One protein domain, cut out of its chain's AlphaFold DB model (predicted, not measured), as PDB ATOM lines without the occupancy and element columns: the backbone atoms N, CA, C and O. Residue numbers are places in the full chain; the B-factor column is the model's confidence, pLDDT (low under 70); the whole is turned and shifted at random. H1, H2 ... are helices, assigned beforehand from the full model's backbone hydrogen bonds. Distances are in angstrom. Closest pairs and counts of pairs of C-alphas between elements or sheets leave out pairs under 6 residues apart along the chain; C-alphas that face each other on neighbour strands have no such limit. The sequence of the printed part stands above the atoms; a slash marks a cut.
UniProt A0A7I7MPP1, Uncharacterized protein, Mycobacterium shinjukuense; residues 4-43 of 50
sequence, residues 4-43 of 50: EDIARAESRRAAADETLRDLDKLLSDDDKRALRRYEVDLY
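Overview. This is residues 4 to 43 of the 50 residues of an uncharacterized protein of Mycobacterium shinjukuense (UniProt A0A7I7MPP1). Two helices make an open L: the longer arm is H1, and after a tight turn at the corner the shorter arm, H2, leads away from it. Nothing packs between the arms, and residues 4 to 23 and 36 to 43 stand free. The printed part has 40 residues with two named helices, H1 then H2, and no named strand; its class is all helix. It is extended, with a radius of gyration of the C-alphas of 14.6 A, and flat, spanning 42 by 23 by 7 A.

Arrangement. H1, residues 4 to 26, and H2, residues 29 to 42, are apart, with no C-alpha of the one within 8 A of the other. A tight link of 2 residues, Leu 27 and Ser 28, joins them. In H1 every O i to N i+4 pair is within hydrogen-bond range; in H2 9 of 10 are.

Along the chain. H1 begins at C-alpha 4, (187.249, 129.087, 177.322), and measures 33.5 A from first to last C-alpha. H2 measures 20.0 A and ends at C-alpha 42, (180.384, 151.227, 208.185).

Size, cuts and confidence. The two C-alphas farthest apart, those of Glu 4 and Asp 30, are 41.9 A apart. The printed part has no cut, and no printed residue is under 70 in pLDDT.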
ATOM      1  N   GLU A   4     188.612 129.324 176.835       79.44
ATOM      2  CA  GLU A   4     187.249 129.087 177.322       79.44
ATOM      3  C   GLU A   4     187.028 129.599 178.748       79.44
ATOM      4  O   GLU A   4     185.953 130.116 179.051       79.44
ATOM      5  N   ASP A   5     188.033 129.509 179.622       84.69
ATOM      6  CA  ASP A   5     187.923 130.021 180.990       84.69
ATOM      7  C   ASP A   5     187.887 131.547 181.010       84.69
ATOM      8  O   ASP A   5     187.116 132.129 181.775       84.69
ATOM      9  N   ILE A   6     188.660 132.191 180.131       86.38
ATOM     10  CA  ILE A   6     188.632 133.647 179.944       86.38
ATOM     11  C   ILE A   6     187.250 134.077 179.443       86.38
ATOM     12  O   ILE A   6     186.614 134.919 180.072       86.38
ATOM     13  N   ALA A   7     186.731 133.439 178.389       86.06
ATOM     14  CA  ALA A   7     185.412 133.762 177.842       86.06
ATOM     15  C   ALA A   7     184.282 133.554 178.869       86.06
ATOM     16  O   ALA A   7     183.358 134.362 178.976       86.06
ATOM     17  N   ARG A   8     184.365 132.493 179.683       86.44
ATOM     18  CA  ARG A   8     183.399 132.228 180.759       86.44
ATOM     19  C   ARG A   8     183.494 133.271 181.875       86.44
ATOM     20  O   ARG A   8     182.462 133.684 182.403       86.44
ATOM     21  N   ALA A   9     184.703 133.694 182.242       89.81
ATOM     22  CA  ALA A   9     184.915 134.743 183.236       89.81
ATOM     23  C   ALA A   9     184.387 136.102 182.747       89.81
ATOM     24  O   ALA A   9     183.699 136.793 183.497       89.81
ATOM     25  N   GLU A  10     184.634 136.449 181.484       91.81
ATOM     26  CA  GLU A  10     184.120 137.671 180.858       91.81
ATOM     27  C   GLU A  10     182.592 137.675 180.783       91.81
ATOM     28  O   GLU A  10     181.963 138.661 181.159       91.81
ATOM     29  N   SER A  11     181.978 136.555 180.393       92.75
ATOM     30  CA  SER A  11     180.518 136.418 180.368       92.75
ATOM     31  C   SER A  11     179.896 136.588 181.759       92.75
ATOM     32  O   SER A  11     178.913 137.314 181.911       92.75
ATOM     33  N   ARG A  12     180.495 135.985 182.795       91.81
ATOM     34  CA  ARG A  12     180.042 136.164 184.186       91.81
ATOM     35  C   ARG A  12     180.177 137.608 184.650       91.81
ATOM     36  O   ARG A  12     179.280 138.108 185.321       91.81
ATOM     37  N   ARG A  13     181.274 138.272 184.285       92.19
ATOM     38  CA  ARG A  13     181.487 139.687 184.598       92.19
ATOM     39  C   ARG A  13     180.434 140.565 183.928       92.19
ATOM     40  O   ARG A  13     179.833 141.385 184.606       92.19
ATOM     41  N   ALA A  14     180.156 140.345 182.644       93.94
ATOM     42  CA  ALA A  14     179.135 141.094 181.918       93.94
ATOM     43  C   ALA A  14     177.738 140.936 182.548       93.94
ATOM     44  O   ALA A  14     177.036 141.927 182.729       93.94
ATOM     45  N   ALA A  15     177.365 139.716 182.952       93.25
ATOM     46  CA  ALA A  15     176.094 139.461 183.636       93.25
ATOM     47  C   ALA A  15     176.016 140.129 185.024       93.25
ATOM     48  O   ALA A  15     174.965 140.637 185.421       93.25
ATOM     49  N   ALA A  16     177.129 140.152 185.765       90.94
ATOM     50  CA  ALA A  16     177.211 140.862 187.038       90.94
ATOM     51  C   ALA A  16     177.071 142.381 186.844       90.94
ATOM     52  O   ALA A  16     176.299 143.014 187.561       90.94
ATOM     53  N   ASP A  17     177.748 142.951 185.844       92.50
ATOM     54  CA  ASP A  17     177.663 144.379 185.518       92.50
ATOM     55  C   ASP A  17     176.241 144.784 185.089       92.50
ATOM     56  O   ASP A  17     175.759 145.855 185.462       92.50
ATOM     57  N   GLU A  18     175.542 143.930 184.335       94.75
ATOM     58  CA  GLU A  18     174.136 144.138 183.967       94.75
ATOM     59  C   GLU A  18     173.223 144.124 185.198       94.75
ATOM     60  O   GLU A  18     172.446 145.057 185.401       94.75
ATOM     61  N   THR A  19     173.391 143.132 186.075       90.69
ATOM     62  CA  THR A  19     172.623 143.034 187.325       90.69
ATOM     63  C   THR A  19     172.834 144.269 188.203       90.69
ATOM     64  O   THR A  19     171.873 144.834 188.719       90.69
ATOM     65  N   LEU A  20     174.079 144.735 188.343       87.62
ATOM     66  CA  LEU A  20     174.391 145.945 189.107       87.62
ATOM     67  C   LEU A  20     173.741 147.193 188.501       87.62
ATOM     68  O   LEU A  20     173.229 148.028 189.243       87.62
ATOM     69  N   ARG A  21     173.707 147.318 187.168       89.62
ATOM     70  CA  ARG A  21     173.005 148.425 186.495       89.62
ATOM     71  C   ARG A  21     171.504 148.390 186.725       89.62
ATOM     72  O   ARG A  21     170.893 149.446 186.851       89.62
ATOM     73  N   ASP A  22     170.903 147.210 186.750       90.50
ATOM     74  CA  ASP A  22     169.471 147.089 186.998       90.50
ATOM     75  C   ASP A  22     169.122 147.382 188.455       90.50
ATOM     76  O   ASP A  22     168.157 148.099 188.714       90.50
ATOM     77  N   LEU A  23     169.959 146.946 189.400       84.00
ATOM     78  CA  LEU A  23     169.843 147.344 190.804       84.00
ATOM     79  C   LEU A  23     170.017 148.860 190.985       84.00
ATOM     80  O   LEU A  23     169.285 149.470 191.760       84.00
ATOM     81  N   ASP A  24     170.923 149.491 190.233       86.06
ATOM     82  CA  ASP A  24     171.135 150.944 190.284       86.06
ATOM     83  C   ASP A  24     169.904 151.745 189.821       86.06
ATOM     84  O   ASP A  24     169.679 152.858 190.299       86.06
ATOM     85  N   LYS A  25     169.073 151.176 188.939       88.44
ATOM     86  CA  LYS A  25     167.803 151.785 188.504       88.44
ATOM     87  C   LYS A  25     166.683 151.644 189.536       88.44
ATOM     88  O   LYS A  25     165.702 152.377 189.446       88.44
ATOM     89  N   LEU A  26     166.790 150.696 190.471       89.06
ATOM     90  CA  LEU A  26     165.784 150.496 191.523       89.06
ATOM     91  C   LEU A  26     165.885 151.543 192.632       89.06
ATOM     92  O   LEU A  26     164.898 151.796 193.317       89.06
ATOM     93  N   LEU A  27     167.066 152.132 192.815       86.19
ATOM     94  CA  LEU A  27     167.318 153.127 193.848       86.19
ATOM     95  C   LEU A  27     167.145 154.530 193.271       86.19
ATOM     96  O   LEU A  27     167.768 154.880 192.265       86.19
ATOM     97  N   SER A  28     166.339 155.355 193.936       87.44
ATOM     98  CA  SER A  28     166.286 156.783 193.628       87.44
ATOM     99  C   SER A  28     167.590 157.479 194.032       87.44
ATOM    100  O   SER A  28     168.386 156.956 194.819       87.44
ATOM    101  N   ASP A  29     167.819 158.690 193.523       86.94
ATOM    102  CA  ASP A  29     168.981 159.493 193.926       86.94
ATOM    103  C   ASP A  29     168.989 159.780 195.437       86.94
ATOM    104  O   ASP A  29     170.058 159.812 196.055       86.94
ATOM    105  N   ASP A  30     167.809 159.918 196.047       86.69
ATOM    106  CA  ASP A  30     167.661 160.092 197.493       86.69
ATOM    107  C   ASP A  30     168.034 158.814 198.260       86.69
ATOM    108  O   ASP A  30     168.762 158.896 199.254       86.69
ATOM    109  N   ASP A  31     167.645 157.634 197.765       86.62
ATOM    110  CA  ASP A  31     168.047 156.346 198.353       86.62
ATOM    111  C   ASP A  31     169.567 156.161 198.284       86.62
ATOM    112  O   ASP A  31     170.211 155.803 199.272       86.62
ATOM    113  N   LYS A  32     170.173 156.481 197.134       85.69
ATOM    114  CA  LYS A  32     171.633 156.430 196.948       85.69
ATOM    115  C   LYS A  32     172.347 157.397 197.885       85.69
ATOM    116  O   LYS A  32     173.416 157.085 198.412       85.69
ATOM    117  N   ARG A  33     171.780 158.584 198.099       85.50
ATOM    118  CA  ARG A  33     172.334 159.585 199.015       85.50
ATOM    119  C   ARG A  33     172.228 159.139 200.473       85.50
ATOM    120  O   ARG A  33     173.165 159.375 201.237       85.50
ATOM    121  N   ALA A  34     171.131 158.482 200.849       86.56
ATOM    122  CA  ALA A  34     170.959 157.893 202.171       86.56
ATOM    123  C   ALA A  34     171.959 156.750 202.411       86.56
ATOM    124  O   ALA A  34     172.650 156.763 203.427       86.56
ATOM    125  N   LEU A  35     172.107 155.822 201.457       83.56
ATOM    126  CA  LEU A  35     173.056 154.706 201.549       83.56
ATOM    127  C   LEU A  35     174.499 155.179 201.734       83.56
ATOM    128  O   LEU A  35     175.157 154.742 202.673       83.56
ATOM    129  N   ARG A  36     174.960 156.145 200.927       81.75
ATOM    130  CA  ARG A  36     176.318 156.701 201.074       81.75
ATOM    131  C   ARG A  36     176.566 157.314 202.447       81.75
ATOM    132  O   ARG A  36     177.682 157.250 202.946       81.75
ATOM    133  N   ARG A  37     175.551 157.936 203.057       82.38
ATOM    134  CA  ARG A  37     175.687 158.513 204.400       82.38
ATOM    135  C   ARG A  37     175.939 157.423 205.445       82.38
ATOM    136  O   ARG A  37     176.738 157.659 206.338       82.38
ATOM    137  N   TYR A  38     175.290 156.267 205.322       79.06
ATOM    138  CA  TYR A  38     175.493 155.144 206.239       79.06
ATOM    139  C   TYR A  38     176.768 154.346 205.932       79.06
ATOM    140  O   TYR A  38     177.402 153.846 206.855       79.06
ATOM    141  N   GLU A  39     177.183 154.246 204.666       78.25
ATOM    142  CA  GLU A  39     178.416 153.539 204.282       78.25
ATOM    143  C   GLU A  39     179.675 154.153 204.893       78.25
ATOM    144  O   GLU A  39     180.552 153.406 205.312       78.25
ATOM    145  N   VAL A  40     179.757 155.485 204.991       76.69
ATOM    146  CA  VAL A  40     180.919 156.182 205.583       76.69
ATOM    147  C   VAL A  40     181.147 155.783 207.047       76.69
ATOM    148  O   VAL A  40     182.286 155.774 207.521       76.69
ATOM    149  N   ASP A  41     180.075 155.422 207.753       78.00
ATOM    150  CA  ASP A  41     180.143 154.971 209.143       78.00
ATOM    151  C   ASP A  41     180.493 153.475 209.258       78.00
ATOM    152  O   ASP A  41     181.002 153.037 210.288       78.00
ATOM    153  N   LEU A  42     180.232 152.688 208.207       79.38
ATOM    154  CA  LEU A  42     180.384 151.227 208.185       79.38
ATOM    155  C   LEU A  42     181.707 150.759 207.571       79.38
ATOM    156  O   LEU A  42     182.239 149.736 207.998       79.38
ATOM    157  N   TYR A  43     182.230 151.485 206.586       83.38
ATOM    158  CA  TYR A  43     183.412 151.099 205.823       83.38
ATOM    159  C   TYR A  43     184.502 152.176 205.904       83.38
ATOM    160  O   TYR A  43     184.235 153.363 206.106       83.38
TER     161      TYR A  43